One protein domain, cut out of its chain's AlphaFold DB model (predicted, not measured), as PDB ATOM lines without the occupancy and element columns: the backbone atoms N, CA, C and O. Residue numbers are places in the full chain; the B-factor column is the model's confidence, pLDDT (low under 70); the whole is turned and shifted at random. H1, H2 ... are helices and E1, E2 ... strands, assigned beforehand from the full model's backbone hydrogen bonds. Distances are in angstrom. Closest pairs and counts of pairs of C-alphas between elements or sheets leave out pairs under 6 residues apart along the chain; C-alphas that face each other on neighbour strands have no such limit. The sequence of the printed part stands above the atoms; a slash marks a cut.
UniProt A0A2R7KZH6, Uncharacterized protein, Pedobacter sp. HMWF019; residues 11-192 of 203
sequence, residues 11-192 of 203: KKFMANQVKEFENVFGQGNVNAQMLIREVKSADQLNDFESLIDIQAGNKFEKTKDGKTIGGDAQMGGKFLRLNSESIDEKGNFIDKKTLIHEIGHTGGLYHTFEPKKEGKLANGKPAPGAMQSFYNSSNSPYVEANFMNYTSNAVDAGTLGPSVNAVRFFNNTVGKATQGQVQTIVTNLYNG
ATOM      1  N   LYS A  11     138.208 136.590 137.467       96.38
ATOM      2  CA  LYS A  11     138.783 136.188 136.176       96.38
ATOM      3  C   LYS A  11     139.988 137.052 135.843       96.38
ATOM      4  O   LYS A  11     141.051 136.523 135.515       96.38
ATOM      5  N   LYS A  12     139.837 138.371 135.975       96.12
ATOM      6  CA  LYS A  12     140.934 139.311 135.753       96.12
ATOM      7  C   LYS A  12     142.033 139.158 136.795       96.12
ATOM      8  O   LYS A  12     143.204 139.149 136.424       96.12
ATOM      9  N   PHE A  13     141.667 138.964 138.064       95.88
ATOM     10  CA  PHE A  13     142.622 138.652 139.124       95.88
ATOM     11  C   PHE A  13     143.493 137.455 138.737       95.88
ATOM     12  O   PHE A  13     144.710 137.598 138.647       95.88
ATOM     13  N   MET A  14     142.882 136.307 138.427       96.06
ATOM     14  CA  MET A  14     143.598 135.088 138.041       96.06
ATOM     15  C   MET A  14     144.509 135.305 136.825       96.06
ATOM     16  O   MET A  14     145.677 134.927 136.873       96.06
ATOM     17  N   ALA A  15     144.012 135.959 135.771       94.88
ATOM     18  CA  ALA A  15     144.804 136.248 134.573       94.88
ATOM     19  C   ALA A  15     146.025 137.135 134.875       94.88
ATOM     20  O   ALA A  15     147.121 136.874 134.376       94.88
ATOM     21  N   ASN A  16     145.855 138.150 135.728       93.00
ATOM     22  CA  ASN A  16     146.957 138.991 136.184       93.00
ATOM     23  C   ASN A  16     148.003 138.167 136.949       93.00
ATOM     24  O   ASN A  16     149.192 138.320 136.693       93.00
ATOM     25  N   GLN A  17     147.577 137.273 137.849       93.00
ATOM     26  CA  GLN A  17     148.506 136.481 138.663       93.00
ATOM     27  C   GLN A  17     149.308 135.474 137.838       93.00
ATOM     28  O   GLN A  17     150.508 135.339 138.060       93.00
ATOM     29  N   VAL A  18     148.683 134.823 136.850       92.69
ATOM     30  CA  VAL A  18     149.396 133.936 135.914       92.69
ATOM     31  C   VAL A  18     150.477 134.712 135.166       92.69
ATOM     32  O   VAL A  18     151.631 134.294 135.147       92.69
ATOM     33  N   LYS A  19     150.129 135.889 134.631       89.69
ATOM     34  CA  LYS A  19     151.079 136.748 133.918       89.69
ATOM     35  C   LYS A  19     152.245 137.188 134.807       89.69
ATOM     36  O   LYS A  19     153.392 137.162 134.366       89.69
ATOM     37  N   GLU A  20     151.974 137.612 136.042       88.62
ATOM     38  CA  GLU A  20     153.036 138.005 136.976       88.62
ATOM     39  C   GLU A  20     153.914 136.805 137.368       88.62
ATOM     40  O   GLU A  20     155.135 136.934 137.419       88.62
ATOM     41  N   PHE A  21     153.336 135.616 137.556       89.44
ATOM     42  CA  PHE A  21     154.102 134.404 137.848       89.44
ATOM     43  C   PHE A  21     155.047 134.022 136.702       89.44
ATOM     44  O   PHE A  21     156.234 133.788 136.934       89.44
ATOM     45  N   GLU A  22     154.549 134.003 135.463       86.81
ATOM     46  CA  GLU A  22     155.355 133.729 134.267       86.81
ATOM     47  C   GLU A  22     156.476 134.757 134.105       86.81
ATOM     48  O   GLU A  22     157.625 134.399 133.834       86.81
ATOM     49  N   ASN A  23     156.174 136.036 134.353       83.81
ATOM     50  CA  ASN A  23     157.190 137.077 134.366       83.81
ATOM     51  C   ASN A  23     158.272 136.780 135.407       83.81
ATOM     52  O   ASN A  23     159.442 137.006 135.125       83.81
ATOM     53  N   VAL A  24     157.929 136.300 136.595       84.00
ATOM     54  CA  VAL A  24     158.896 136.120 137.685       84.00
ATOM     55  C   VAL A  24     159.763 134.878 137.504       84.00
ATOM     56  O   VAL A  24     160.982 134.968 137.674       84.00
ATOM     57  N   PHE A  25     159.150 133.746 137.152       79.50
ATOM     58  CA  PHE A  25     159.809 132.437 137.128       79.50
ATOM     59  C   PHE A  25     160.253 131.972 135.735       79.50
ATOM     60  O   PHE A  25     161.048 131.039 135.645       79.50
ATOM     61  N   GLY A  26     159.804 132.617 134.654       68.31
ATOM     62  CA  GLY A  26     160.226 132.312 133.283       68.31
ATOM     63  C   GLY A  26     161.629 132.835 132.959       68.31
ATOM     64  O   GLY A  26     161.782 133.714 132.111       68.31
ATOM     65  N   GLN A  27     162.662 132.352 133.659       67.88
ATOM     66  CA  GLN A  27     164.053 132.772 133.460       67.88
ATOM     67  C   GLN A  27     165.024 131.601 133.276       67.88
ATOM     68  O   GLN A  27     164.966 130.591 133.977       67.88
ATOM     69  N   GLY A  28     165.994 131.788 132.375       66.56
ATOM     70  CA  GLY A  28     167.053 130.816 132.112       66.56
ATOM     71  C   GLY A  28     166.493 129.496 131.579       66.56
ATOM     72  O   GLY A  28     165.732 129.493 130.619       66.56
ATOM     73  N   ASN A  29     166.868 128.386 132.219       65.75
ATOM     74  CA  ASN A  29     166.453 127.032 131.833       65.75
ATOM     75  C   ASN A  29     165.287 126.490 132.680       65.75
ATOM     76  O   ASN A  29     164.999 125.295 132.636       65.75
ATOM     77  N   VAL A  30     164.647 127.334 133.491       66.44
ATOM     78  CA  VAL A  30     163.542 126.926 134.363       66.44
ATOM     79  C   VAL A  30     162.240 127.300 133.675       66.44
ATOM     80  O   VAL A  30     161.963 128.476 133.449       66.44
ATOM     81  N   ASN A  31     161.442 126.290 133.341       72.06
ATOM     82  CA  ASN A  31     160.073 126.489 132.892       72.06
ATOM     83  C   ASN A  31     159.135 126.229 134.072       72.06
ATOM     84  O   ASN A  31     159.075 125.111 134.584       72.06
ATOM     85  N   ALA A  32     158.437 127.267 134.516       77.94
ATOM     86  CA  ALA A  32     157.442 127.178 135.569       77.94
ATOM     87  C   ALA A  32     156.130 127.764 135.056       77.94
ATOM     88  O   ALA A  32     156.105 128.854 134.487       77.94
ATOM     89  N   GLN A  33     155.038 127.050 135.306       86.25
ATOM     90  CA  GLN A  33     153.696 127.468 134.929       86.25
ATOM     91  C   GLN A  33     152.824 127.570 136.175       86.25
ATOM     92  O   GLN A  33     152.852 126.690 137.037       86.25
ATOM     93  N   MET A  34     152.002 128.615 136.235       90.06
ATOM     94  CA  MET A  34     150.927 128.716 137.211       90.06
ATOM     95  C   MET A  34     149.612 128.289 136.567       90.06
ATOM     96  O   MET A  34     149.114 128.935 135.647       90.06
ATOM     97  N   LEU A  35     149.031 127.208 137.082       93.25
ATOM     98  CA  LEU A  35     147.661 126.812 136.779       93.25
ATOM     99  C   LEU A  35     146.771 127.273 137.929       93.25
ATOM    100  O   LEU A  35     146.960 126.858 139.071       93.25
ATOM    101  N   ILE A  36     145.808 128.140 137.631       95.19
ATOM    102  CA  ILE A  36     144.863 128.657 138.616       95.19
ATOM    103  C   ILE A  36     143.436 128.451 138.122       95.19
ATOM    104  O   ILE A  36     143.124 128.652 136.948       95.19
ATOM    105  N   ARG A  37     142.559 128.052 139.040       96.31
ATOM    106  CA  ARG A  37     141.122 127.937 138.808       96.31
ATOM    107  C   ARG A  37     140.364 128.443 140.021       96.31
ATOM    108  O   ARG A  37     140.856 128.402 141.150       96.31
ATOM    109  N   GLU A  38     139.142 128.890 139.792       96.19
ATOM    110  CA  GLU A  38     138.256 129.282 140.873       96.19
ATOM    111  C   GLU A  38     137.591 128.053 141.509       96.19
ATOM    112  O   GLU A  38     137.171 127.120 140.823       96.19
ATOM    113  N   VAL A  39     137.486 128.069 142.837       95.25
ATOM    114  CA  VAL A  39     136.735 127.095 143.639       95.25
ATOM    115  C   VAL A  39     135.799 127.830 144.581       95.25
ATOM    116  O   VAL A  39     136.096 128.946 145.013       95.25
ATOM    117  N   LYS A  40     134.681 127.189 144.923       92.12
ATOM    118  CA  LYS A  40     133.697 127.706 145.884       92.12
ATOM    119  C   LYS A  40     134.050 127.347 147.327       92.12
ATOM    120  O   LYS A  40     133.634 128.043 148.246       92.12
ATOM    121  N   SER A  41     134.801 126.266 147.533       91.88
ATOM    122  CA  SER A  41     135.240 125.826 148.859       91.88
ATOM    123  C   SER A  41     136.476 124.935 148.790       91.88
ATOM    124  O   SER A  41     136.744 124.329 147.753       91.88
ATOM    125  N   ALA A  42     137.166 124.799 149.926       91.12
ATOM    126  CA  ALA A  42     138.316 123.908 150.094       91.12
ATOM    127  C   ALA A  42     138.029 122.445 149.699       91.12
ATOM    128  O   ALA A  42     138.894 121.794 149.133       91.12
ATOM    129  N   ASP A  43     136.802 121.953 149.907       90.75
ATOM    130  CA  ASP A  43     136.413 120.568 149.574       90.75
ATOM    131  C   ASP A  43     136.454 120.248 148.066       90.75
ATOM    132  O   ASP A  43     136.323 119.095 147.674       90.75
ATOM    133  N   GLN A  44     136.589 121.263 147.204       93.94
ATOM    134  CA  GLN A  44     136.698 121.085 145.752       93.94
ATOM    135  C   GLN A  44     138.148 120.963 145.270       93.94
ATOM    136  O   GLN A  44     138.371 120.931 144.057       93.94
ATOM    137  N   LEU A  45     139.123 120.997 146.180       92.88
ATOM    138  CA  LEU A  45     140.541 120.906 145.853       92.88
ATOM    139  C   LEU A  45     140.959 119.452 145.680       92.88
ATOM    140  O   LEU A  45     140.557 118.577 146.443       92.88
ATOM    141  N   ASN A  46     141.820 119.223 144.700       91.88
ATOM    142  CA  ASN A  46     142.566 117.987 144.574       91.88
ATOM    143  C   ASN A  46     143.730 117.977 145.575       91.88
ATOM    144  O   ASN A  46     144.236 119.027 145.976       91.88
ATOM    145  N   ASP A  47     144.227 116.788 145.915       87.62
ATOM    146  CA  ASP A  47     145.279 116.617 146.925       87.62
ATOM    147  C   ASP A  47     146.588 117.354 146.612       87.62
ATOM    148  O   ASP A  47     147.367 117.623 147.521       87.62
ATOM    149  N   PHE A  48     146.863 117.677 145.350       86.31
ATOM    150  CA  PHE A  48     148.073 118.384 144.919       86.31
ATOM    151  C   PHE A  48     147.877 119.899 144.763       86.31
ATOM    152  O   PHE A  48     148.828 120.600 144.425       86.31
ATOM    153  N   GLU A  49     146.663 120.408 144.977       92.19
ATOM    154  CA  GLU A  49     146.358 121.824 144.789       92.19
ATOM    155  C   GLU A  49     146.556 122.630 146.075       92.19
ATOM    156  O   GLU A  49     146.257 122.182 147.184       92.19
ATOM    157  N   SER A  50     147.023 123.864 145.902       94.38
ATOM    158  CA  SER A  50     147.051 124.880 146.951       94.38
ATOM    159  C   SER A  50     145.760 125.698 146.945       94.38
ATOM    160  O   SER A  50     145.152 125.934 145.899       94.38
ATOM    161  N   LEU A  51     145.360 126.186 148.118       96.00
ATOM    162  CA  LEU A  51     144.238 127.098 148.277       96.00
ATOM    163  C   LEU A  51     144.733 128.531 148.447       96.00
ATOM    164  O   LEU A  51     145.372 128.852 149.444       96.00
ATOM    165  N   ILE A  52     144.337 129.396 147.517       96.94
ATOM    166  CA  ILE A  52     144.380 130.849 147.690       96.94
ATOM    167  C   ILE A  52     142.982 131.306 148.118       96.94
ATOM    168  O   ILE A  52     142.024 131.180 147.344       96.94
ATOM    169  N   ASP A  53     142.854 131.823 149.338       96.75
ATOM    170  CA  ASP A  53     141.597 132.336 149.893       96.75
ATOM    171  C   ASP A  53     141.673 133.848 150.129       96.75
ATOM    172  O   ASP A  53     142.433 134.327 150.972       96.75
ATOM    173  N   ILE A  54     140.883 134.610 149.368       97.19
ATOM    174  CA  ILE A  54     140.752 136.056 149.551       97.19
ATOM    175  C   ILE A  54     139.730 136.309 150.661       97.19
ATOM    176  O   ILE A  54     138.534 136.087 150.464       97.19
ATOM    177  N   GLN A  55     140.201 136.800 151.806       96.62
ATOM    178  CA  GLN A  55     139.425 136.985 153.032       96.62
ATOM    179  C   GLN A  55     139.206 138.470 153.365       96.62
ATOM    180  O   GLN A  55     139.852 139.373 152.823       96.62
ATOM    181  N   ALA A  56     138.257 138.739 154.264       94.94
ATOM    182  CA  ALA A  56     137.998 140.087 154.771       94.94
ATOM    183  C   ALA A  56     139.200 140.616 155.578       94.94
ATOM    184  O   ALA A  56     139.848 139.853 156.295       94.94
ATOM    185  N   GLY A  57     139.472 141.924 155.509       91.12
ATOM    186  CA  GLY A  57     140.653 142.528 156.143       91.12
ATOM    187  C   GLY A  57     140.725 142.359 157.661       91.12
ATOM    188  O   GLY A  57     141.806 142.201 158.217       91.12
ATOM    189  N   ASN A  58     139.578 142.247 158.336       91.38
ATOM    190  CA  ASN A  58     139.517 141.980 159.776       91.38
ATOM    191  C   ASN A  58     140.022 140.582 160.197       91.38
ATOM    192  O   ASN A  58     140.063 140.291 161.391       91.38
ATOM    193  N   LYS A  59     140.375 139.709 159.243       92.00
ATOM    194  CA  LYS A  59     141.014 138.405 159.489       92.00
ATOM    195  C   LYS A  59     142.541 138.478 159.553       92.00
ATOM    196  O   LYS A  59     143.169 137.461 159.851       92.00
ATOM    197  N   PHE A  60     143.114 139.648 159.281       92.12
ATOM    198  CA  PHE A  60     144.552 139.869 159.226       92.12
ATOM    199  C   PHE A  60     145.002 140.789 160.352       92.12
ATOM    200  O   PHE A  60     144.297 141.714 160.762       92.12
ATOM    201  N   GLU A  61     146.206 140.527 160.848       87.44
ATOM    202  CA  GLU A  61     146.846 141.399 161.818       87.44
ATOM    203  C   GLU A  61     147.259 142.725 161.167       87.44
ATOM    204  O   GLU A  61     147.430 142.846 159.946       87.44
ATOM    205  N   LYS A  62     147.428 143.741 162.013       82.06
ATOM    206  CA  LYS A  62     148.011 145.017 161.614       82.06
ATOM    207  C   LYS A  62     149.505 144.996 161.903       82.06
ATOM    208  O   LYS A  62     149.937 144.518 162.948       82.06
ATOM    209  N   THR A  63     150.290 145.558 160.995       73.94
ATOM    210  CA  THR A  63     151.703 145.839 161.223       73.94
ATOM    211  C   THR A  63     151.865 146.861 162.350       73.94
ATOM    212  O   THR A  63     150.916 147.550 162.737       73.94
ATOM    213  N   LYS A  64     153.094 147.004 162.860       70.31
ATOM    214  CA  LYS A  64     153.437 147.991 163.902       70.31
ATOM    215  C   LYS A  64     153.057 149.430 163.520       70.31
ATOM    216  O   LYS A  64     152.728 150.217 164.398       70.31
ATOM    217  N   ASP A  65     153.022 149.728 162.223       68.12
ATOM    218  CA  ASP A  65     152.655 151.039 161.673       68.12
ATOM    219  C   ASP A  65     151.144 151.167 161.388       68.12
ATOM    220  O   ASP A  65     150.707 152.078 160.685       68.12
ATOM    221  N   GLY A  66     150.330 150.225 161.877       69.12
ATOM    222  CA  GLY A  66     148.871 150.236 161.754       69.12
ATOM    223  C   GLY A  66     148.323 149.814 160.387       69.12
ATOM    224  O   GLY A  66     147.108 149.876 160.190       69.12
ATOM    225  N   LYS A  67     149.174 149.369 159.453       74.50
ATOM    226  CA  LYS A  67     148.755 148.897 158.121       74.50
ATOM    227  C   LYS A  67     148.310 147.442 158.193       74.50
ATOM    228  O   LYS A  67     148.960 146.645 158.856       74.50
ATOM    229  N   THR A  68     147.240 147.065 157.504       77.12
ATOM    230  CA  THR A  68     146.835 145.655 157.437       77.12
ATOM    231  C   THR A  68     147.824 144.855 156.585       77.12
ATOM    232  O   THR A  68     148.290 145.342 155.553       77.12
ATOM    233  N   ILE A  69     148.148 143.631 157.006       85.50
ATOM    234  CA  ILE A  69     148.961 142.694 156.220       85.50
ATOM    235  C   ILE A  69     148.239 142.356 154.898       85.50
ATOM    236  O   ILE A  69     147.012 142.225 154.870       85.50
ATOM    237  N   GLY A  70     148.994 142.267 153.796       88.62
ATOM    238  CA  GLY A  70     148.460 142.013 152.449       88.62
ATOM    239  C   GLY A  70     148.108 140.546 152.186       88.62
ATOM    240  O   GLY A  70     147.150 140.258 151.468       88.62
ATOM    241  N   GLY A  71     148.837 139.622 152.805       92.75
ATOM    242  CA  GLY A  71     148.594 138.189 152.749       92.75
ATOM    243  C   GLY A  71     149.458 137.442 153.757       92.75
ATOM    244  O   GLY A  71     150.315 138.037 154.406       92.75
ATOM    245  N   ASP A  72     149.187 136.155 153.917       92.00
ATOM    246  CA  ASP A  72     150.039 135.260 154.686       92.00
ATOM    247  C   ASP A  72     149.973 133.831 154.145       92.00
ATOM    248  O   ASP A  72     148.933 133.354 153.672       92.00
ATOM    249  N   ALA A  73     151.099 133.137 154.246       92.38
ATOM    250  CA  ALA A  73     151.230 131.726 153.949       92.38
ATOM    251  C   ALA A  73     152.207 131.068 154.925       92.38
ATOM    252  O   ALA A  73     153.191 131.654 155.375       92.38
ATOM    253  N   GLN A  74     151.957 129.797 155.233       88.31
ATOM    254  CA  GLN A  74     152.913 129.004 156.001       88.31
ATOM    255  C   GLN A  74     153.977 128.422 155.072       88.31
ATOM    256  O   GLN A  74     153.656 127.897 154.004       88.31
ATOM    257  N   MET A  75     155.239 128.439 155.508       89.12
ATOM    258  CA  MET A  75     156.335 127.928 154.691       89.12
ATOM    259  C   MET A  75     156.156 126.448 154.337       89.12
ATOM    260  O   MET A  75     156.030 125.619 155.232       89.12
ATOM    261  N   GLY A  76     156.154 126.092 153.051       89.50
ATOM    262  CA  GLY A  76     155.913 124.709 152.603       89.50
ATOM    263  C   GLY A  76     154.453 124.232 152.702       89.50
ATOM    264  O   GLY A  76     154.171 123.059 152.444       89.50
ATOM    265  N   GLY A  77     153.525 125.108 153.099       92.31
ATOM    266  CA  GLY A  77     152.095 124.818 153.196       92.31
ATOM    267  C   GLY A  77     151.345 124.972 151.868       92.31
ATOM    268  O   GLY A  77     151.852 125.544 150.905       92.31
ATOM    269  N   LYS A  78     150.105 124.473 151.841       93.88
ATOM    270  CA  LYS A  78     149.157 124.610 150.722       93.88
ATOM    271  C   LYS A  78     148.176 125.765 150.873       93.88
ATOM    272  O   LYS A  78     147.457 126.070 149.927       93.88
ATOM    273  N   PHE A  79     148.082 126.371 152.049       95.12
ATOM    274  CA  PHE A  79     147.102 127.413 152.325       95.12
ATOM    275  C   PHE A  79     147.737 128.803 152.322       95.12
ATOM    276  O   PHE A  79     148.673 129.054 153.083       95.12
ATOM    277  N   LEU A  80     147.193 129.682 151.478       96.06
ATOM    278  CA  LEU A  80     147.528 131.097 151.389       96.06
ATOM    279  C   LEU A  80     146.265 131.918 151.645       96.06
ATOM    280  O   LEU A  80     145.209 131.666 151.049       96.06
ATOM    281  N   ARG A  81     146.386 132.941 152.486       96.31
ATOM    282  CA  ARG A  81     145.340 133.932 152.728       96.31
ATOM    283  C   ARG A  81     145.747 135.251 152.100       96.31
ATOM    284  O   ARG A  81     146.880 135.692 152.249       96.31
ATOM    285  N   LEU A  82     144.813 135.894 151.411       96.94
ATOM    286  CA  LEU A  82     145.005 137.221 150.834       96.94
ATOM    287  C   LEU A  82     143.995 138.188 151.427       96.94
ATOM    288  O   LEU A  82     142.803 137.886 151.518       96.94
ATOM    289  N   ASN A  83     144.456 139.374 151.791       95.62
ATOM    290  CA  ASN A  83     143.589 140.409 152.307       95.62
ATOM    291  C   ASN A  83     142.873 141.124 151.156       95.62
ATOM    292  O   ASN A  83     143.501 141.788 150.331       95.62
ATOM    293  N   SER A  84     141.543 141.049 151.128       95.94
ATOM    294  CA  SER A  84     140.698 141.755 150.151       95.94
ATOM    295  C   SER A  84     140.850 143.283 150.141       95.94
ATOM    296  O   SER A  84     140.527 143.916 149.135       95.94
ATOM    297  N   GLU A  85     141.350 143.904 151.213       93.12
ATOM    298  CA  GLU A  85     141.680 145.338 151.241       93.12
ATOM    299  C   GLU A  85     142.842 145.673 150.298       93.12
ATOM    300  O   GLU A  85     142.912 146.789 149.792       93.12
ATOM    301  N   SER A  86     143.713 144.700 150.007       91.00
ATOM    302  CA  SER A  86     144.843 144.861 149.088       91.00
ATOM    303  C   SER A  86     144.480 144.665 147.611       91.00
ATOM    304  O   SER A  86     145.339 144.867 146.755       91.00
ATOM    305  N   ILE A  87     143.234 144.288 147.299       94.50
ATOM    306  CA  ILE A  87     142.766 143.962 145.944       94.50
ATOM    307  C   ILE A  87     141.617 144.901 145.572       94.50
ATOM    308  O   ILE A  87     140.634 145.005 146.305       94.50
ATOM    309  N   ASP A  88     141.714 145.597 144.442       94.19
ATOM    310  CA  ASP A  88     140.632 146.440 143.931       94.19
ATOM    311  C   ASP A  88     139.480 145.611 143.318       94.19
ATOM    312  O   ASP A  88     139.581 144.404 143.092       94.19
ATOM    313  N   GLU A  89     138.349 146.260 143.039       94.88
ATOM    314  CA  GLU A  89     137.180 145.613 142.414       94.88
ATOM    315  C   GLU A  89     137.482 145.021 141.022       94.88
ATOM    316  O   GLU A  89     136.827 144.078 140.578       94.88
ATOM    317  N   LYS A  90     138.510 145.543 140.342       95.81
ATOM    318  CA  LYS A  90     138.968 145.119 139.014       95.81
ATOM    319  C   LYS A  90     139.986 143.974 139.097       95.81
ATOM    320  O   LYS A  90     140.607 143.660 138.081       95.81
ATOM    321  N   GLY A  91     140.189 143.384 140.278       93.31
ATOM    322  CA  GLY A  91     141.094 142.258 140.486       93.31
ATOM    323  C   GLY A  91     142.581 142.619 140.426       93.31
ATOM    324  O   GLY A  91     143.406 141.742 140.167       93.31
ATOM    325  N   ASN A  92     142.958 143.884 140.627       92.88
ATOM    326  CA  ASN A  92     144.363 144.292 140.705       92.88
ATOM    327  C   ASN A  92     144.790 144.440 142.162       92.88
ATOM    328  O   ASN A  92     144.059 144.993 142.983       92.88
ATOM    329  N   PHE A  93     146.006 144.003 142.468       90.38
ATOM    330  CA  PHE A  93     146.616 144.325 143.747       90.38
ATOM    331  C   PHE A  93     147.054 145.791 143.796       90.38
ATOM    332  O   PHE A  93     147.629 146.306 142.836       90.38
ATOM    333  N   ILE A  94     146.857 146.422 144.955       86.56
ATOM    334  CA  ILE A  94     147.511 147.686 145.323       86.56
ATOM    335  C   ILE A  94     149.028 147.472 145.405       86.56
ATOM    336  O   ILE A  94     149.802 148.329 144.987       86.56
ATOM    337  N   ASP A  95     149.431 146.314 145.931       85.06
ATOM    338  CA  ASP A  95     150.815 145.867 146.011       85.06
ATOM    339  C   ASP A  95     151.015 144.579 145.201       85.06
ATOM    340  O   ASP A  95     150.649 143.481 145.639       85.06
ATOM    341  N   LYS A  96     151.585 144.712 143.999       85.25
ATOM    342  CA  LYS A  96     151.641 143.627 143.006       85.25
ATOM    343  C   LYS A  96     152.411 142.390 143.460       85.25
ATOM    344  O   LYS A  96     152.128 141.303 142.965       85.25
ATOM    345  N   LYS A  97     153.359 142.531 144.391       85.12
ATOM    346  CA  LYS A  97     154.151 141.392 144.886       85.12
ATOM    347  C   LYS A  97     153.380 140.482 145.831       85.12
ATOM    348  O   LYS A  97     153.833 139.364 146.023       85.12
ATOM    349  N   THR A  98     152.251 140.919 146.397       90.50
ATOM    350  CA  THR A  98     151.587 140.240 147.527       90.50
ATOM    351  C   THR A  98     151.460 138.731 147.316       90.50
ATOM    352  O   THR A  98     152.035 137.960 148.071       90.50
ATOM    353  N   LEU A  99     150.784 138.276 146.254       93.19
ATOM    354  CA  LEU A  99     150.619 136.836 146.037       93.19
ATOM    355  C   LEU A  99     151.940 136.126 145.712       93.19
ATOM    356  O   LEU A  99     152.177 135.026 146.195       93.19
ATOM    357  N   ILE A 100     152.788 136.729 144.883       91.12
ATOM    358  CA  ILE A 100     154.058 136.119 144.474       91.12
ATOM    359  C   ILE A 100     155.001 135.950 145.677       91.12
ATOM    360  O   ILE A 100     155.685 134.932 145.785       91.12
ATOM    361  N   HIS A 101     154.967 136.889 146.620       89.81
ATOM    362  CA  HIS A 101     155.660 136.807 147.898       89.81
ATOM    363  C   HIS A 101     155.151 135.622 148.736       89.81
ATOM    364  O   HIS A 101     155.932 134.758 149.135       89.81
ATOM    365  N   GLU A 102     153.831 135.497 148.904       92.31
ATOM    366  CA  GLU A 102     153.253 134.357 149.627       92.31
ATOM    367  C   GLU A 102     153.532 133.013 148.932       92.31
ATOM    368  O   GLU A 102     153.789 132.004 149.592       92.31
ATOM    369  N   ILE A 103     153.569 132.981 147.595       92.25
ATOM    370  CA  ILE A 103     153.996 131.797 146.835       92.25
ATOM    371  C   ILE A 103     155.445 131.431 147.178       92.25
ATOM    372  O   ILE A 103     155.747 130.248 147.356       92.25
ATOM    373  N   GLY A 104     156.336 132.411 147.346       90.25
ATOM    374  CA  GLY A 104     157.698 132.160 147.815       90.25
ATOM    375  C   GLY A 104     157.730 131.466 149.174       90.25
ATOM    376  O   GLY A 104     158.437 130.467 149.328       90.25
ATOM    377  N   HIS A 105     156.900 131.900 150.125       89.88
ATOM    378  CA  HIS A 105     156.734 131.182 151.390       89.88
ATOM    379  C   HIS A 105     156.239 129.756 151.177       89.88
ATOM    380  O   HIS A 105     156.852 128.823 151.695       89.88
ATOM    381  N   THR A 106     155.218 129.526 150.347       91.44
ATOM    382  CA  THR A 106     154.788 128.145 150.049       91.44
ATOM    383  C   THR A 106     155.889 127.291 149.420       91.44
ATOM    384  O   THR A 106     155.917 126.091 149.662       91.44
ATOM    385  N   GLY A 107     156.850 127.899 148.715       89.06
ATOM    386  CA  GLY A 107     158.074 127.263 148.212       89.06
ATOM    387  C   GLY A 107     159.174 127.033 149.265       89.06
ATOM    388  O   GLY A 107     160.253 126.521 148.953       89.06
ATOM    389  N   GLY A 108     158.914 127.385 150.524       87.50
ATOM    390  CA  GLY A 108     159.831 127.232 151.652       87.50
ATOM    391  C   GLY A 108     160.878 128.341 151.758       87.50
ATOM    392  O   GLY A 108     161.934 128.114 152.350       87.50
ATOM    393  N   LEU A 109     160.615 129.516 151.175       85.50
ATOM    394  CA  LEU A 109     161.443 130.707 151.355       85.50
ATOM    395  C   LEU A 109     161.048 131.455 152.635       85.50
ATOM    396  O   LEU A 109     159.885 131.458 153.034       85.50
ATOM    397  N   TYR A 110     162.017 132.112 153.267       80.94
ATOM    398  CA  TYR A 110     161.851 132.889 154.501       80.94
ATOM    399  C   TYR A 110     162.237 134.364 154.291       80.94
ATOM    400  O   TYR A 110     162.900 134.706 153.312       80.94
ATOM    401  N   HIS A 111     161.869 135.246 155.219       76.50
ATOM    402  CA  HIS A 111     162.336 136.635 155.210       76.50
ATOM    403  C   HIS A 111     163.825 136.715 155.574       76.50
ATOM    404  O   HIS A 111     164.203 136.402 156.701       76.50
ATOM    405  N   THR A 112     164.689 137.170 154.665       64.06
ATOM    406  CA  THR A 112     166.155 137.117 154.857       64.06
ATOM    407  C   THR A 112     166.687 137.972 156.015       64.06
ATOM    408  O   THR A 112     167.779 137.702 156.503       64.06
ATOM    409  N   PHE A 113     165.929 138.973 156.475       57.91
ATOM    410  CA  PHE A 113     166.282 139.870 157.586       57.91
ATOM    411  C   PHE A 113     165.683 139.463 158.938       57.91
ATOM    412  O   PHE A 113     166.006 140.074 159.959       57.91
ATOM    413  N   GLU A 114     164.789 138.472 158.984       57.16
ATOM    414  CA  GLU A 114     164.322 137.963 160.269       57.16
ATOM    415  C   GLU A 114     165.447 137.131 160.903       57.16
ATOM    416  O   GLU A 114     166.087 136.332 160.211       57.16
ATOM    417  N   PRO A 115     165.757 137.334 162.200       49.72
ATOM    418  CA  PRO A 115     166.830 136.600 162.858       49.72
ATOM    419  C   PRO A 115     166.619 135.098 162.669       49.72
ATOM    420  O   PRO A 115     165.473 134.651 162.663       49.72
ATOM    421  N   LYS A 116     167.722 134.335 162.576       51.91
ATOM    422  CA  LYS A 116     167.801 132.861 162.452       51.91
ATOM    423  C   LYS A 116     167.142 132.087 163.616       51.91
ATOM    424  O   LYS A 116     167.659 131.066 164.057       51.91
ATOM    425  N   LYS A 117     166.024 132.552 164.171       48.41
ATOM    426  CA  LYS A 117     165.096 131.681 164.876       48.41
ATOM    427  C   LYS A 117     164.678 130.658 163.842       48.41
ATOM    428  O   LYS A 117     164.123 131.033 162.820       48.41
ATOM    429  N   GLU A 118     165.054 129.414 164.087       55.69
ATOM    430  CA  GLU A 118     164.795 128.248 163.255       55.69
ATOM    431  C   GLU A 118     163.329 128.242 162.809       55.69
ATOM    432  O   GLU A 118     162.445 127.734 163.503       55.69
ATOM    433  N   GLY A 119     163.050 128.883 161.671       67.56
ATOM    434  CA  GLY A 119     161.723 128.883 161.088       67.56
ATOM    435  C   GLY A 119     161.370 127.428 160.840       67.56
ATOM    436  O   GLY A 119     162.205 126.670 160.358       67.56
ATOM    437  N   LYS A 120     160.174 126.995 161.222       82.44
ATOM    438  CA  LYS A 120     159.729 125.639 160.906       82.44
ATOM    439  C   LYS A 120     158.940 125.684 159.613       82.44
ATOM    440  O   LYS A 120     158.069 126.536 159.437       82.44
ATOM    441  N   LEU A 121     159.241 124.749 158.724       86.19
ATOM    442  CA  LEU A 121     158.352 124.405 157.626       86.19
ATOM    443  C   LEU A 121     157.022 123.900 158.200       86.19
ATOM    444  O   LEU A 121     156.941 123.460 159.350       86.19
ATOM    445  N   ALA A 122     155.970 123.923 157.391       87.00
ATOM    446  CA  ALA A 122     154.635 123.505 157.797       87.00
ATOM    447  C   ALA A 122     154.577 122.031 158.234       87.00
ATOM    448  O   ALA A 122     153.778 121.671 159.092       87.00
ATOM    449  N   ASN A 123     155.493 121.201 157.725       87.62
ATOM    450  CA  ASN A 123     155.684 119.813 158.148       87.62
ATOM    451  C   ASN A 123     156.526 119.648 159.437       87.62
ATOM    452  O   ASN A 123     156.878 118.529 159.797       87.62
ATOM    453  N   GLY A 124     156.891 120.744 160.110       86.69
ATOM    454  CA  GLY A 124     157.650 120.753 161.362       86.69
ATOM    455  C   GLY A 124     159.171 120.644 161.217       86.69
ATOM    456  O   GLY A 124     159.873 120.815 162.216       86.69
ATOM    457  N   LYS A 125     159.697 120.397 160.009       86.25
ATOM    458  CA  LYS A 125     161.146 120.354 159.770       86.25
ATOM    459  C   LYS A 125     161.765 121.757 159.878       86.25
ATOM    460  O   LYS A 125     161.083 122.744 159.586       86.25
ATOM    461  N   PRO A 126     163.053 121.868 160.244       80.19
ATOM    462  CA  PRO A 126     163.767 123.139 160.190       80.19
ATOM    463  C   PRO A 126     163.757 123.714 158.770       80.19
ATOM    464  O   PRO A 126     163.983 122.989 157.798       80.19
ATOM    465  N   ALA A 127     163.507 125.015 158.647       73.19
ATOM    466  CA  ALA A 127     163.674 125.732 157.397       73.19
ATOM    467  C   ALA A 127     165.168 125.759 157.031       73.19
ATOM    468  O   ALA A 127     166.016 125.964 157.907       73.19
ATOM    469  N   PRO A 128     165.517 125.545 155.753       66.56
ATOM    470  CA  PRO A 128     166.907 125.556 155.319       66.56
ATOM    471  C   PRO A 128     167.531 126.937 155.572       66.56
ATOM    472  O   PRO A 128     167.082 127.947 155.037       66.56
ATOM    473  N   GLY A 129     168.574 126.977 156.407       55.91
ATOM    474  CA  GLY A 129     169.114 128.213 156.985       55.91
ATOM    475  C   GLY A 129     169.903 129.132 156.045       55.91
ATOM    476  O   GLY A 129     170.306 130.206 156.485       55.91
ATOM    477  N   ALA A 130     170.159 128.737 154.794       57.34
ATOM    478  CA  ALA A 130     170.862 129.574 153.818       57.34
ATOM    479  C   ALA A 130     170.784 128.992 152.398       57.34
ATOM    480  O   ALA A 130     171.590 128.131 152.074       57.34
ATOM    481  N   MET A 131     169.866 129.471 151.546       54.72
ATOM    482  CA  MET A 131     169.955 129.291 150.076       54.72
ATOM    483  C   MET A 131     169.243 130.397 149.255       54.72
ATOM    484  O   MET A 131     169.047 130.252 148.054       54.72
ATOM    485  N   GLN A 132     168.889 131.544 149.848       60.66
ATOM    486  CA  GLN A 132     168.320 132.683 149.098       60.66
ATOM    487  C   GLN A 132     169.371 133.701 148.629       60.66
ATOM    488  O   GLN A 132     169.008 134.782 148.167       60.66
ATOM    489  N   SER A 133     170.662 133.373 148.764       55.38
ATOM    490  CA  SER A 133     171.761 134.271 148.419       55.38
ATOM    491  C   SER A 133     171.663 134.710 146.959       55.38
ATOM    492  O   SER A 133     171.528 133.909 146.031       55.38
ATOM    493  N   PHE A 134     171.706 136.024 146.772       55.16
ATOM    494  CA  PHE A 134     171.653 136.675 145.477       55.16
ATOM    495  C   PHE A 134     172.725 137.748 145.458       55.16
ATOM    496  O   PHE A 134     172.593 138.773 146.121       55.16
ATOM    497  N   TYR A 135     173.792 137.498 144.704       52.06
ATOM    498  CA  TYR A 135     174.841 138.483 144.524       52.06
ATOM    499  C   TYR A 135     174.505 139.339 143.306       52.06
ATOM    500  O   TYR A 135     174.584 138.875 142.169       52.06
ATOM    501  N   ASN A 136     174.106 140.582 143.551       53.06
ATOM    502  CA  ASN A 136     173.959 141.587 142.508       53.06
ATOM    503  C   ASN A 136     174.906 142.740 142.816       53.06
ATOM    504  O   ASN A 136     174.776 143.394 143.847       53.06
ATOM    505  N   SER A 137     175.857 142.970 141.912       51.31
ATOM    506  CA  SER A 137     176.849 144.043 142.002       51.31
ATOM    507  C   SER A 137     176.304 145.412 141.570       51.31
ATOM    508  O   SER A 137     177.067 146.371 141.469       51.31
ATOM    509  N   SER A 138     175.007 145.516 141.252       55.78
ATOM    510  CA  SER A 138     174.344 146.761 140.864       55.78
ATOM    511  C   SER A 138     173.692 147.450 142.065       55.78
ATOM    512  O   SER A 138     172.821 146.874 142.703       55.78
ATOM    513  N   ASN A 139     174.029 148.722 142.295       53.31
ATOM    514  CA  ASN A 139     173.379 149.591 143.293       53.31
ATOM    515  C   ASN A 139     172.072 150.237 142.775       53.31
ATOM    516  O   ASN A 139     171.642 151.275 143.282       53.31
ATOM    517  N   SER A 140     171.483 149.710 141.693       57.47
ATOM    518  CA  SER A 140     170.259 150.264 141.112       57.47
ATOM    519  C   SER A 140     169.034 149.546 141.674       57.47
ATOM    520  O   SER A 140     168.807 148.399 141.287       57.47
ATOM    521  N   PRO A 141     168.154 150.206 142.454       52.09
ATOM    522  CA  PRO A 141     166.949 149.570 142.995       52.09
ATOM    523  C   PRO A 141     166.026 149.013 141.897       52.09
ATOM    524  O   PRO A 141     165.261 148.090 142.153       52.09
ATOM    525  N   TYR A 142     166.146 149.521 140.662       51.00
ATOM    526  CA  TYR A 142     165.426 149.046 139.477       51.00
ATOM    527  C   TYR A 142     165.873 147.660 138.978       51.00
ATOM    528  O   TYR A 142     165.160 147.037 138.196       51.00
ATOM    529  N   VAL A 143     167.045 147.192 139.410       55.66
ATOM    530  CA  VAL A 143     167.679 145.923 139.007       55.66
ATOM    531  C   VAL A 143     167.894 145.001 140.222       55.66
ATOM    532  O   VAL A 143     168.257 143.840 140.062       55.66
ATOM    533  N   GLU A 144     167.678 145.497 141.445       59.97
ATOM    534  CA  GLU A 144     168.225 144.902 142.672       59.97
ATOM    535  C   GLU A 144     167.247 144.012 143.452       59.97
ATOM    536  O   GLU A 144     167.704 143.139 144.185       59.97
ATOM    537  N   ALA A 145     165.926 144.187 143.312       67.56
ATOM    538  CA  ALA A 145     164.959 143.396 144.076       67.56
ATOM    539  C   ALA A 145     164.628 142.045 143.433       67.56
ATOM    540  O   ALA A 145     164.308 141.963 142.247       67.56
ATOM    541  N   ASN A 146     164.640 140.990 144.250       75.38
ATOM    542  CA  ASN A 146     164.058 139.696 143.898       75.38
ATOM    543  C   ASN A 146     162.523 139.704 144.060       75.38
ATOM    544  O   ASN A 146     161.937 140.692 144.502       75.38
ATOM    545  N   PHE A 147     161.840 138.610 143.718       79.56
ATOM    546  CA  PHE A 147     160.369 138.552 143.790       79.56
ATOM    547  C   PHE A 147     159.786 138.585 145.210       79.56
ATOM    548  O   PHE A 147     158.629 138.959 145.388       79.56
ATOM    549  N   MET A 148     160.594 138.239 146.218       79.19
ATOM    550  CA  MET A 148     160.258 138.426 147.634       79.19
ATOM    551  C   MET A 148     160.490 139.874 148.089       79.19
ATOM    552  O   MET A 148     160.182 140.219 149.227       79.19
ATOM    553  N   ASN A 149     160.958 140.729 147.172       73.06
ATOM    554  CA  ASN A 149     161.182 142.158 147.323       73.06
ATOM    555  C   ASN A 149     162.354 142.522 148.244       73.06
ATOM    556  O   ASN A 149     162.312 143.515 148.974       73.06
ATOM    557  N   TYR A 150     163.417 141.720 148.186       68.88
ATOM    558  CA  TYR A 150     164.678 142.015 148.864       68.88
ATOM    559  C   TYR A 150     165.727 142.446 147.855       68.88
ATOM    560  O   TYR A 150     165.931 141.766 146.847       68.88
ATOM    561  N   THR A 151     166.388 143.566 148.140       63.47
ATOM    562  CA  THR A 151     167.614 143.960 147.446       63.47
ATOM    563  C   THR A 151     168.766 143.037 147.849       63.47
ATOM    564  O   THR A 151     168.727 142.469 148.941       63.47
ATOM    565  N   SER A 152     169.806 142.892 147.019       58.69
ATOM    566  CA  SER A 152     171.021 142.140 147.395       58.69
ATOM    567  C   SER A 152     171.603 142.655 148.714       58.69
ATOM    568  O   SER A 152     171.873 141.874 149.620       58.69
ATOM    569  N   ASN A 153     171.641 143.979 148.888       54.88
ATOM    570  CA  ASN A 153     172.063 144.606 150.137       54.88
ATOM    571  C   ASN A 153     171.158 144.253 151.337       54.88
ATOM    572  O   ASN A 153     171.665 144.074 152.439       54.88
ATOM    573  N   ALA A 154     169.838 144.117 151.163       57.00
ATOM    574  CA  ALA A 154     168.939 143.713 152.251       57.00
ATOM    575  C   ALA A 154     169.080 142.223 152.616       57.00
ATOM    576  O   ALA A 154     168.879 141.855 153.776       57.00
ATOM    577  N   VAL A 155     169.430 141.375 151.642       54.59
ATOM    578  CA  VAL A 155     169.745 139.954 151.859       54.59
ATOM    579  C   VAL A 155     171.065 139.797 152.621       54.59
ATOM    580  O   VAL A 155     171.121 138.996 153.551       54.59
ATOM    581  N   ASP A 156     172.083 140.592 152.281       52.41
ATOM    582  CA  ASP A 156     173.429 140.480 152.859       52.41
ATOM    583  C   ASP A 156     173.601 141.260 154.180       52.41
ATOM    584  O   ASP A 156     174.297 140.800 155.085       52.41
ATOM    585  N   ALA A 157     172.951 142.422 154.327       49.03
ATOM    586  CA  ALA A 157     173.105 143.319 155.482       49.03
ATOM    587  C   ALA A 157     171.947 143.260 156.496       49.03
ATOM    588  O   ALA A 157     171.999 143.941 157.521       49.03
ATOM    589  N   GLY A 158     170.881 142.495 156.224       49.56
ATOM    590  CA  GLY A 158     169.761 142.305 157.156       49.56
ATOM    591  C   GLY A 158     168.956 143.574 157.476       49.56
ATOM    592  O   GLY A 158     168.340 143.654 158.537       49.56
ATOM    593  N   THR A 159     168.962 144.583 156.598       49.53
ATOM    594  CA  THR A 159     168.236 145.848 156.804       49.53
ATOM    595  C   THR A 159     167.485 146.291 155.545       49.53
ATOM    596  O   THR A 159     167.993 146.195 154.432       49.53
ATOM    597  N   LEU A 160     166.256 146.794 155.719       51.62
ATOM    598  CA  LEU A 160     165.466 147.444 154.666       51.62
ATOM    599  C   LEU A 160     165.594 148.967 154.835       51.62
ATOM    600  O   LEU A 160     164.954 149.547 155.709       51.62
ATOM    601  N   GLY A 161     166.431 149.631 154.037       46.97
ATOM    602  CA  GLY A 161     166.530 151.097 154.039       46.97
ATOM    603  C   GLY A 161     165.424 151.738 153.182       46.97
ATOM    604  O   GLY A 161     165.360 151.441 151.987       46.97
ATOM    605  N   PRO A 162     164.551 152.618 153.716       47.56
ATOM    606  CA  PRO A 162     163.455 153.179 152.938       47.56
ATOM    607  C   PRO A 162     163.857 154.517 152.308       47.56
ATOM    608  O   PRO A 162     163.935 155.541 152.982       47.56
ATOM    609  N   SER A 163     164.015 154.548 150.986       54.19
ATOM    610  CA  SER A 163     163.659 155.760 150.238       54.19
ATOM    611  C   SER A 163     162.220 155.612 149.733       54.19
ATOM    612  O   SER A 163     161.796 154.520 149.354       54.19
ATOM    613  N   VAL A 164     161.444 156.699 149.716       50.12
ATOM    614  CA  VAL A 164     160.043 156.696 149.238       50.12
ATOM    615  C   VAL A 164     159.939 156.173 147.796       50.12
ATOM    616  O   VAL A 164     158.988 155.470 147.450       50.12
ATOM    617  N   ASN A 165     160.955 156.446 146.972       54.06
ATOM    618  CA  ASN A 165     161.045 155.939 145.603       54.06
ATOM    619  C   ASN A 165     161.257 154.420 145.556       54.06
ATOM    620  O   ASN A 165     160.629 153.758 144.732       54.06
ATOM    621  N   ALA A 166     162.062 153.861 146.465       59.56
ATOM    622  CA  ALA A 166     162.228 152.416 146.583       59.56
ATOM    623  C   ALA A 166     160.914 151.741 147.004       59.56
ATOM    624  O   ALA A 166     160.489 150.794 146.358       59.56
ATOM    625  N   VAL A 167     160.191 152.287 147.993       59.59
ATOM    626  CA  VAL A 167     158.881 151.749 148.422       59.59
ATOM    627  C   VAL A 167     157.850 151.785 147.289       59.59
ATOM    628  O   VAL A 167     157.138 150.808 147.062       59.59
ATOM    629  N   ARG A 168     157.770 152.895 146.541       59.09
ATOM    630  CA  ARG A 168     156.860 152.999 145.393       59.09
ATOM    631  C   ARG A 168     157.231 152.009 144.292       59.09
ATOM    632  O   ARG A 168     156.326 151.421 143.708       59.09
ATOM    633  N   PHE A 169     158.518 151.836 144.002       64.75
ATOM    634  CA  PHE A 169     158.984 150.818 143.064       64.75
ATOM    635  C   PHE A 169     158.553 149.425 143.541       64.75
ATOM    636  O   PHE A 169     157.797 148.762 142.841       64.75
ATOM    637  N   PHE A 170     158.880 149.068 144.780       65.62
ATOM    638  CA  PHE A 170     158.562 147.780 145.398       65.62
ATOM    639  C   PHE A 170     157.073 147.433 145.462       65.62
ATOM    640  O   PHE A 170     156.730 146.258 145.532       65.62
ATOM    641  N   ASN A 171     156.175 148.418 145.470       70.31
ATOM    642  CA  ASN A 171     154.732 148.158 145.428       70.31
ATOM    643  C   ASN A 171     154.198 147.966 143.998       70.31
ATOM    644  O   ASN A 171     153.147 147.360 143.791       70.31
ATOM    645  N   ASN A 172     154.908 148.500 143.001       74.81
ATOM    646  CA  ASN A 172     154.468 148.525 141.605       74.81
ATOM    647  C   ASN A 172     155.214 147.532 140.705       74.81
ATOM    648  O   ASN A 172     154.805 147.344 139.554       74.81
ATOM    649  N   THR A 173     156.283 146.914 141.200       73.12
ATOM    650  CA  THR A 173     157.092 145.935 140.476       73.12
ATOM    651  C   THR A 173     157.219 144.643 141.272       73.12
ATOM    652  O   THR A 173     157.167 144.636 142.499       73.12
ATOM    653  N   VAL A 174     157.375 143.534 140.549       77.69
ATOM    654  CA  VAL A 174     157.759 142.246 141.123       77.69
ATOM    655  C   VAL A 174     159.118 141.899 140.539       77.69
ATOM    656  O   VAL A 174     159.283 141.842 139.318       77.69
ATOM    657  N   GLY A 175     160.112 141.749 141.412       77.94
ATOM    658  CA  GLY A 175     161.451 141.336 141.020       77.94
ATOM    659  C   GLY A 175     161.455 139.935 140.417       77.94
ATOM    660  O   GLY A 175     160.529 139.154 140.614       77.94
ATOM    661  N   LYS A 176     162.506 139.592 139.681       81.19
ATOM    662  CA  LYS A 176     162.645 138.246 139.113       81.19
ATOM    663  C   LYS A 176     163.094 137.241 140.180       81.19
ATOM    664  O   LYS A 176     163.703 137.626 141.182       81.19
ATOM    665  N   ALA A 177     162.802 135.958 139.972       80.69
ATOM    666  CA  ALA A 177     163.319 134.905 140.835       80.69
ATOM    667  C   ALA A 177     164.819 134.706 140.635       80.69
ATOM    668  O   ALA A 177     165.305 134.577 139.516       80.69
ATOM    669  N   THR A 178     165.565 134.671 141.736       79.25
ATOM    670  CA  THR A 178     167.008 134.430 141.680       79.25
ATOM    671  C   THR A 178     167.278 132.936 141.536       79.25
ATOM    672  O   THR A 178     166.471 132.102 141.957       79.25
ATOM    673  N   GLN A 179     168.439 132.567 140.988       77.75
ATOM    674  CA  GLN A 179     168.828 131.156 140.883       77.75
ATOM    675  C   GLN A 179     168.830 130.452 142.250       77.75
ATOM    676  O   GLN A 179     168.358 129.324 142.347       77.75
ATOM    677  N   GLY A 180     169.282 131.129 143.314       77.44
ATOM    678  CA  GLY A 180     169.248 130.595 144.680       77.44
ATOM    679  C   GLY A 180     167.825 130.333 145.184       77.44
ATOM    680  O   GLY A 180     167.537 129.257 145.714       77.44
ATOM    681  N   GLN A 181     166.893 131.263 144.943       82.62
ATOM    682  CA  GLN A 181     165.485 131.065 145.303       82.62
ATOM    683  C   GLN A 181     164.867 129.886 144.548       82.62
ATOM    684  O   GLN A 181     164.227 129.037 145.167       82.62
ATOM    685  N   VAL A 182     165.109 129.781 143.237       83.75
ATOM    686  CA  VAL A 182     164.611 128.650 142.444       83.75
ATOM    687  C   VAL A 182     165.213 127.330 142.931       83.75
ATOM    688  O   VAL A 182     164.472 126.381 143.186       83.75
ATOM    689  N   GLN A 183     166.532 127.272 143.142       81.56
ATOM    690  CA  GLN A 183     167.208 126.076 143.650       81.56
ATOM    691  C   GLN A 183     166.671 125.658 145.026       81.56
ATOM    692  O   GLN A 183     166.489 124.466 145.278       81.56
ATOM    693  N   THR A 184     166.377 126.620 145.904       83.50
ATOM    694  CA  THR A 184     165.782 126.355 147.223       83.50
ATOM    695  C   THR A 184     164.407 125.712 147.089       83.50
ATOM    696  O   THR A 184     164.153 124.683 147.718       83.50
ATOM    697  N   ILE A 185     163.539 126.279 146.244       86.94
ATOM    698  CA  ILE A 185     162.188 125.756 146.003       86.94
ATOM    699  C   ILE A 185     162.267 124.329 145.449       86.94
ATOM    700  O   ILE A 185     161.624 123.423 145.979       86.94
ATOM    701  N   VAL A 186     163.111 124.103 144.438       85.06
ATOM    702  CA  VAL A 186     163.321 122.780 143.829       85.06
ATOM    703  C   VAL A 186     163.857 121.773 144.852       85.06
ATOM    704  O   VAL A 186     163.361 120.653 144.945       85.06
ATOM    705  N   THR A 187     164.825 122.172 145.677       85.88
ATOM    706  CA  THR A 187     165.385 121.308 146.730       85.88
ATOM    707  C   THR A 187     164.329 120.944 147.774       85.88
ATOM    708  O   THR A 187     164.217 119.784 148.169       85.88
ATOM    709  N   ASN A 188     163.509 121.907 148.205       87.56
ATOM    710  CA  ASN A 188     162.407 121.638 149.128       87.56
ATOM    711  C   ASN A 188     161.357 120.703 148.514       87.56
ATOM    712  O   ASN A 188     160.829 119.843 149.224       87.56
ATOM    713  N   LEU A 189     161.077 120.837 147.215       87.31
ATOM    714  CA  LEU A 189     160.184 119.930 146.499       87.31
ATOM    715  C   LEU A 189     160.714 118.489 146.550       87.31
ATOM    716  O   LEU A 189     160.004 117.602 147.024       87.31
ATOM    717  N   TYR A 190     161.972 118.266 146.151       87.25
ATOM    718  CA  TYR A 190     162.598 116.935 146.160       87.25
ATOM    719  C   TYR A 190     162.699 116.319 147.563       87.25
ATOM    720  O   TYR A 190     162.567 115.107 147.715       87.25
ATOM    721  N   ASN A 191     162.871 117.142 148.599       87.81
ATOM    722  CA  ASN A 191     162.981 116.682 149.987       87.81
ATOM    723  C   ASN A 191     161.625 116.417 150.676       87.81
ATOM    724  O   ASN A 191     161.591 116.126 151.880       87.81
ATOM    725  N   GLY A 192     160.502 116.552 149.957       88.19
ATOM    726  CA  GLY A 192     159.160 116.391 150.526       88.19
ATOM    727  C   GLY A 192     158.834 117.446 151.589       88.19
ATOM    728  O   GLY A 192     158.164 117.160 152.583       88.19
TER     729      GLY A 192
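AT A GLANCE: This is residues 11 to 192 of the 203 residues of an uncharacterized protein of Pedobacter sp. HMWF019 (UniProt A0A2R7KZH6). With little regular structure, this is a small sheet of three strands with helix H2 packed on it in the middle of the domain, ringed by loops and the other helices. Of 182 printed residues, 68 are in H1 E1 E2 E3 H2 H3 H4 H5 H6, mostly helix; the mixed sheet runs E1 E3 E2. It is compact, radius of gyration of the C-alphas 16.1 A, spanning 46 by 38 by 33 A.

HOW THE PARTS SIT: Start at E3, residues 79 to 83: E1, residues 51 to 55, is parallel to it, N 53 to O 80 2.9 A; E2, residues 71 to 73, makes an antiparallel hairpin with it, N 72 to O 81 2.9 A. H2, residues 98 to 106, is on the sheet along E2, height 7.5 A; the closest C-alphas, Ala 73 and Glu 102, are 5.4 A apart. H1, residues 11 to 25, only just touches H2, with 3 pairs of C-alphas within 8 A, through residues 17 to 21 alone; the closest, Phe 21 and Ile 100, are 6.8 A apart. H6, residues 179 to 190, is near H2. H3, residues 141 to 144, is close but not clearly touching H4, residues 152 to 157, and H5, residues 164 to 172: closest C-alphas 144 and 152, 6.1 A, and 141 and 166, 6.6 A. Every O i to N i+4 pair is within hydrogen-bond range in H1, H2, H4, H5 and H6; H3 is too short for one.

IN THESE COORDINATES: Find C-alpha 11 at (138.783, 136.188, 136.176); H1 runs 21.4 A from there. H6 runs 16.4 A to C-alpha 190 at (162.598, 116.935, 146.160).

THE WHOLE: The farthest C-alphas, Asp 43 and Asn 139, are 47.4 A apart. The printed part has no cut; H1 to E1, E1 to E2, E3 to H2 and H2 to H3 are long links. The pLDDT is under 70 at 54 residues, among them 128 to 145 and 150 to 170.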